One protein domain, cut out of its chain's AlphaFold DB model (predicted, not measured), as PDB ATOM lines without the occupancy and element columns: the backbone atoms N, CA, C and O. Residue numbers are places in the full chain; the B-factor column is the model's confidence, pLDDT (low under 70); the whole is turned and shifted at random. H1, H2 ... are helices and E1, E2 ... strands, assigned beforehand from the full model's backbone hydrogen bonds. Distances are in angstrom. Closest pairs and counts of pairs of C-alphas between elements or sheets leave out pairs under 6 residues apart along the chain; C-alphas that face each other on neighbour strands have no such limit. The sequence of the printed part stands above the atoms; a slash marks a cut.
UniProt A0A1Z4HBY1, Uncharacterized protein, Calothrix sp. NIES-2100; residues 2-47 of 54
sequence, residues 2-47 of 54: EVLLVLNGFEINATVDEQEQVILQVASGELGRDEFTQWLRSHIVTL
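What this domain is: This is residues 2 to 47 of the 54 residues of an uncharacterized protein of Calothrix sp. NIES-2100 (UniProt A0A1Z4HBY1). A small ribbon of two antiparallel strands, E1 and E2, sits at one end of two longer helices, H2 and H3, which run opposite ways and come near each other at residues 22 to 26 of H2. The short helix H1 sits beside E1, at the ribbon's end. The printed part has 46 residues, ordered H1, E1, H2, H3, E2, mostly helix; it is compact, radius of gyration of the C-alphas 10.5 A, spanning 29 by 21 by 16 A.

Where its parts are: E1 is residues 10 to 12 and E2 residues 44 to 46. H2, residues 16 to 28, measures 18.2 A; H3, residues 33 to 43, 15.3 A. H1, residues 2 to 6, begins at C-alpha 2 (-43.365, 50.086, -45.529); E2 ends at C-alpha 46 (-37.006, 58.234, -38.103).

How they stand to each other: E1 and E2 are antiparallel at 142 degrees, with N 11 and O 45 at 3.0 A. The closest C-alphas of H1 and E1, Leu 5 and Glu 11, are 6.0 A apart. H2 and H3, a helical hairpin, only just touch, with 3 pairs of C-alphas within 8 A, residues 22 to 26 alone of H2 taking part; Val 26 and Phe 36 have the closest C-alphas, 7.3 A. Their tilt is shallow, 9 degrees, opposite ways. H1 and H2 are apart. In H1, H2 and H3 every O i to N i+4 pair is within hydrogen-bond range.

The domain as a whole: The C-alphas farthest apart, Ser 28 and Leu 47, are 29.7 A apart. The four links are tight, the printed part has no cut, and no printed residue is under 70 in pLDDT.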
ATOM      1  N   GLU A   2     -43.995  48.766 -45.614       86.75
ATOM      2  CA  GLU A   2     -43.365  50.086 -45.529       86.75
ATOM      3  C   GLU A   2     -44.345  51.254 -45.360       86.75
ATOM      4  O   GLU A   2     -44.151  52.087 -44.485       86.75
ATOM      5  N   VAL A   3     -45.476  51.251 -46.078       90.81
ATOM      6  CA  VAL A   3     -46.504  52.307 -45.955       90.81
ATOM      7  C   VAL A   3     -46.980  52.493 -44.508       90.81
ATOM      8  O   VAL A   3     -47.187  53.620 -44.070       90.81
ATOM      9  N   LEU A   4     -47.122  51.408 -43.735       91.94
ATOM     10  CA  LEU A   4     -47.515  51.503 -42.326       91.94
ATOM     11  C   LEU A   4     -46.467  52.263 -41.501       91.94
ATOM     12  O   LEU A   4     -46.837  53.061 -40.647       91.94
ATOM     13  N   LEU A   5     -45.179  52.016 -41.744       93.19
ATOM     14  CA  LEU A   5     -44.083  52.678 -41.038       93.19
ATOM     15  C   LEU A   5     -44.007  54.154 -41.417       93.19
ATOM     16  O   LEU A   5     -43.954  54.996 -40.523       93.19
ATOM     17  N   VAL A   6     -44.133  54.465 -42.708       91.94
ATOM     18  CA  VAL A   6     -44.117  55.843 -43.221       91.94
ATOM     19  C   VAL A   6     -45.242  56.671 -42.601       91.94
ATOM     20  O   VAL A   6     -45.003  57.772 -42.112       91.94
ATOM     21  N   LEU A   7     -46.454  56.113 -42.509       92.62
ATOM     22  CA  LEU A   7     -47.586  56.765 -41.832       92.62
ATOM     23  C   LEU A   7     -47.354  57.004 -40.330       92.62
ATOM     24  O   LEU A   7     -48.071  57.795 -39.723       92.62
ATOM     25  N   ASN A   8     -46.368  56.335 -39.731       93.31
ATOM     26  CA  ASN A   8     -45.955  56.515 -38.340       93.31
ATOM     27  C   ASN A   8     -44.621  57.277 -38.202       93.31
ATOM     28  O   ASN A   8     -44.080  57.339 -37.100       93.31
ATOM     29  N   GLY A   9     -44.100  57.874 -39.281       93.06
ATOM     30  CA  GLY A   9     -42.859  58.656 -39.258       93.06
ATOM     31  C   GLY A   9     -41.584  57.811 -39.238       93.06
ATOM     32  O   GLY A   9     -40.563  58.250 -38.708       93.06
ATOM     33  N   PHE A  10     -41.637  56.601 -39.789       94.25
ATOM     34  CA  PHE A  10     -40.509  55.679 -39.858       94.25
ATOM     35  C   PHE A  10     -40.269  55.190 -41.283       94.25
ATOM     36  O   PHE A  10     -41.204  54.999 -42.053       94.25
ATOM     37  N   GLU A  11     -39.013  54.910 -41.596       93.81
ATOM     38  CA  GLU A  11     -38.582  54.307 -42.856       93.81
ATOM     39  C   GLU A  11     -37.692  53.094 -42.576       93.81
ATOM     40  O   GLU A  11     -37.064  53.011 -41.516       93.81
ATOM     41  N   ILE A  12     -37.652  52.141 -43.510       95.12
ATOM     42  CA  ILE A  12     -36.719  51.015 -43.457       95.12
ATOM     43  C   ILE A  12     -35.432  51.410 -44.190       95.12
ATOM     44  O   ILE A  12     -35.396  51.503 -45.411       95.12
ATOM     45  N   ASN A  13     -34.345  51.572 -43.444       95.69
ATOM     46  CA  ASN A  13     -32.993  51.743 -43.958       95.69
ATOM     47  C   ASN A  13     -32.373  50.384 -44.325       95.69
ATOM     48  O   ASN A  13     -31.509  49.861 -43.619       95.69
ATOM     49  N   ALA A  14     -32.862  49.803 -45.417       96.31
ATOM     50  CA  ALA A  14     -32.333  48.601 -46.054       96.31
ATOM     51  C   ALA A  14     -32.650  48.639 -47.556       96.31
ATOM     52  O   ALA A  14     -33.616  49.281 -47.976       96.31
ATOM     53  N   THR A  15     -31.858  47.949 -48.380       96.75
ATOM     54  CA  THR A  15     -32.113  47.906 -49.828       96.75
ATOM     55  C   THR A  15     -33.422  47.176 -50.132       96.75
ATOM     56  O   THR A  15     -33.842  46.303 -49.375       96.75
ATOM     57  N   VAL A  16     -34.057  47.493 -51.265       95.19
ATOM     58  CA  VAL A  16     -35.294  46.814 -51.698       95.19
ATOM     59  C   VAL A  16     -35.100  45.295 -51.773       95.19
ATOM     60  O   VAL A  16     -35.951  44.557 -51.285       95.19
ATOM     61  N   ASP A  17     -33.960  44.835 -52.295       97.62
ATOM     62  CA  ASP A  17     -33.633  43.406 -52.379       97.62
ATOM     63  C   ASP A  17     -33.597  42.737 -50.995       97.62
ATOM     64  O   ASP A  17     -34.105  41.630 -50.822       97.62
ATOM     65  N   GLU A  18     -33.021  43.403 -49.988       97.50
ATOM     66  CA  GLU A  18     -32.991  42.881 -48.619       97.50
ATOM     67  C   GLU A  18     -34.399  42.820 -48.021       97.50
ATOM     68  O   GLU A  18     -34.799  41.792 -47.468       97.50
ATOM     69  N   GLN A  19     -35.172  43.898 -48.172       96.56
ATOM     70  CA  GLN A  19     -36.551  43.951 -47.692       96.56
ATOM     71  C   GLN A  19     -37.406  42.846 -48.328       96.56
ATOM     72  O   GLN A  19     -38.175  42.185 -47.628       96.56
ATOM     73  N   GLU A  20     -37.259  42.605 -49.634       97.00
ATOM     74  CA  GLU A  20     -37.967  41.540 -50.346       97.00
ATOM     75  C   GLU A  20     -37.632  40.160 -49.770       97.00
ATOM     76  O   GLU A  20     -38.544  39.401 -49.435       97.00
ATOM     77  N   GLN A  21     -36.344  39.849 -49.583       98.00
ATOM     78  CA  GLN A  21     -35.909  38.566 -49.019       98.00
ATOM     79  C   GLN A  21     -36.483  38.324 -47.623       98.00
ATOM     80  O   GLN A  21     -36.996  37.240 -47.342       98.00
ATOM     81  N   VAL A  22     -36.457  39.338 -46.758       97.56
ATOM     82  CA  VAL A  22     -37.012  39.242 -45.402       97.56
ATOM     83  C   VAL A  22     -38.517  38.988 -45.442       97.56
ATOM     84  O   VAL A  22     -39.019  38.122 -44.726       97.56
ATOM     85  N   ILE A  23     -39.254  39.690 -46.305       96.12
ATOM     86  CA  ILE A  23     -40.701  39.489 -46.444       96.12
ATOM     87  C   ILE A  23     -41.031  38.105 -47.015       96.12
ATOM     88  O   ILE A  23     -41.990  37.482 -46.551       96.12
ATOM     89  N   LEU A  24     -40.241  37.591 -47.963       97.94
ATOM     90  CA  LEU A  24     -40.397  36.227 -48.472       97.94
ATOM     91  C   LEU A  24     -40.180  35.182 -47.370       97.94
ATOM     92  O   LEU A  24     -40.988  34.262 -47.266       97.94
ATOM     93  N   GLN A  25     -39.170  35.354 -46.513       98.38
ATOM     94  CA  GLN A  25     -38.924  34.457 -45.375       98.38
ATOM     95  C   GLN A  25     -40.051  34.508 -44.331       98.38
ATOM     96  O   GLN A  25     -40.431  33.483 -43.766       98.38
ATOM     97  N   VAL A  26     -40.645  35.682 -44.086       97.44
ATOM     98  CA  VAL A  26     -41.837  35.796 -43.222       97.44
ATOM     99  C   VAL A  26     -43.030  35.068 -43.845       97.44
ATOM    100  O   VAL A  26     -43.762  34.367 -43.147       97.44
ATOM    101  N   ALA A  27     -43.237  35.212 -45.156       97.06
ATOM    102  CA  ALA A  27     -44.348  34.581 -45.867       97.06
ATOM    103  C   ALA A  27     -44.199  33.053 -45.975       97.06
ATOM    104  O   ALA A  27     -45.202  32.342 -45.916       97.06
ATOM    105  N   SER A  28     -42.967  32.549 -46.113       98.12
ATOM    106  CA  SER A  28     -42.659  31.112 -46.111       98.12
ATOM    107  C   SER A  28     -42.703  30.495 -44.708       98.12
ATOM    108  O   SER A  28     -42.819  29.276 -44.582       98.12
ATOM    109  N   GLY A  29     -42.653  31.323 -43.658       97.69
ATOM    110  CA  GLY A  29     -42.582  30.888 -42.263       97.69
ATOM    111  C   GLY A  29     -41.168  30.531 -41.794       97.69
ATOM    112  O   GLY A  29     -41.016  30.004 -40.695       97.69
ATOM    113  N   GLU A  30     -40.148  30.812 -42.606       98.31
ATOM    114  CA  GLU A  30     -38.731  30.646 -42.257       98.31
ATOM    115  C   GLU A  30     -38.244  31.712 -41.271       98.31
ATOM    116  O   GLU A  30     -37.356  31.429 -40.472       98.31
ATOM    117  N   LEU A  31     -38.843  32.910 -41.299       97.88
ATOM    118  CA  LEU A  31     -38.583  33.978 -40.338       97.88
ATOM    119  C   LEU A  31     -39.794  34.177 -39.426       97.88
ATOM    120  O   LEU A  31     -40.884  34.557 -39.866       97.88
ATOM    121  N   GLY A  32     -39.597  33.940 -38.131       98.00
ATOM    122  CA  GLY A  32     -40.628  34.123 -37.121       98.00
ATOM    123  C   GLY A  32     -40.933  35.594 -36.837       98.00
ATOM    124  O   GLY A  32     -40.179  36.509 -37.167       98.00
ATOM    125  N   ARG A  33     -42.046  35.842 -36.137       96.44
ATOM    126  CA  ARG A  33     -42.466  37.198 -35.744       96.44
ATOM    127  C   ARG A  33     -41.406  37.944 -34.925       96.44
ATOM    128  O   ARG A  33     -41.210  39.139 -35.145       96.44
ATOM    129  N   ASP A  34     -40.781  37.274 -33.963       97.94
ATOM    130  CA  ASP A  34     -39.817  37.905 -33.054       97.94
ATOM    131  C   ASP A  34     -38.511  38.247 -33.780       97.94
ATOM    132  O   ASP A  34     -37.994  39.352 -33.626       97.94
ATOM    133  N   GLU A  35     -38.045  37.347 -34.649       98.19
ATOM    134  CA  GLU A  35     -36.874  37.549 -35.508       98.19
ATOM    135  C   GLU A  35     -37.114  38.687 -36.505       98.19
ATOM    136  O   GLU A  35     -36.302  39.608 -36.604       98.19
ATOM    137  N   PHE A  36     -38.280  38.703 -37.160       97.44
ATOM    138  CA  PHE A  36     -38.693  39.814 -38.015       97.44
ATOM    139  C   PHE A  36     -38.752  41.138 -37.245       97.44
ATOM    140  O   PHE A  36     -38.263  42.159 -37.721       97.44
ATOM    141  N   THR A  37     -39.308  41.139 -36.029       96.75
ATOM    142  CA  THR A  37     -39.381  42.346 -35.189       96.75
ATOM    143  C   THR A  37     -37.988  42.842 -34.804       96.75
ATOM    144  O   THR A  37     -37.760  44.051 -34.747       96.75
ATOM    145  N   GLN A  38     -37.050  41.934 -34.538       98.25
ATOM    146  CA  GLN A  38     -35.670  42.283 -34.229       98.25
ATOM    147  C   GLN A  38     -34.951  42.872 -35.445       98.25
ATOM    148  O   GLN A  38     -34.339  43.932 -35.308       98.25
ATOM    149  N   TRP A  39     -35.084  42.244 -36.617       97.69
ATOM    150  CA  TRP A  39     -34.557  42.782 -37.872       97.69
ATOM    151  C   TRP A  39     -35.148  44.164 -38.162       97.69
ATOM    152  O   TRP A  39     -34.424  45.105 -38.476       97.69
ATOM    153  N   LEU A  40     -36.452  44.340 -37.964       96.44
ATOM    154  CA  LEU A  40     -37.102  45.616 -38.224       96.44
ATOM    155  C   LEU A  40     -36.582  46.721 -37.288       96.44
ATOM    156  O   LEU A  40     -36.331  47.838 -37.726       96.44
ATOM    157  N   ARG A  41     -36.342  46.415 -36.008       96.25
ATOM    158  CA  ARG A  41     -35.768  47.378 -35.049       96.25
ATOM    159  C   ARG A  41     -34.346  47.812 -35.392       96.25
ATOM    160  O   ARG A  41     -33.985  48.930 -35.041       96.25
ATOM    161  N   SER A  42     -33.542  46.958 -36.026       97.25
ATOM    162  CA  SER A  42     -32.184  47.331 -36.439       97.25
ATOM    163  C   SER A  42     -32.147  48.141 -37.735       97.25
ATOM    164  O   SER A  42     -31.128  48.770 -38.002       97.25
ATOM    165  N   HIS A  43     -33.236  48.142 -38.509       96.62
ATOM    166  CA  HIS A  43     -33.307  48.795 -39.820       96.62
ATOM    167  C   HIS A  43     -34.299  49.961 -39.879       96.62
ATOM    168  O   HIS A  43     -34.362  50.631 -40.897       96.62
ATOM    169  N   ILE A  44     -35.062  50.256 -38.823       95.75
ATOM    170  CA  ILE A  44     -35.927  51.441 -38.801       95.75
ATOM    171  C   ILE A  44     -35.122  52.707 -38.486       95.75
ATOM    172  O   ILE A  44     -34.376  52.761 -37.506       95.75
ATOM    173  N   VAL A  45     -35.372  53.762 -39.260       94.94
ATOM    174  CA  VAL A  45     -34.929  55.135 -38.989       94.94
ATOM    175  C   VAL A  45     -36.129  56.077 -38.889       94.94
ATOM    176  O   VAL A  45     -37.203  55.797 -39.423       94.94
ATOM    177  N   THR A  46     -35.977  57.186 -38.161       94.06
ATOM    178  CA  THR A  46     -37.006  58.234 -38.103       94.06
ATOM    179  C   THR A  46     -36.998  59.028 -39.399       94.06
ATOM    180  O   THR A  46     -35.949  59.503 -39.826       94.06
ATOM    181  N   LEU A  47     -38.179  59.212 -39.975       89.88
ATOM    182  CA  LEU A  47     -38.379  60.064 -41.133       89.88
ATOM    183  C   LEU A  47     -38.415  61.520 -40.651       89.88
ATOM    184  O   LEU A  47     -39.352  61.941 -39.971       89.88
TER     185      LEU A  47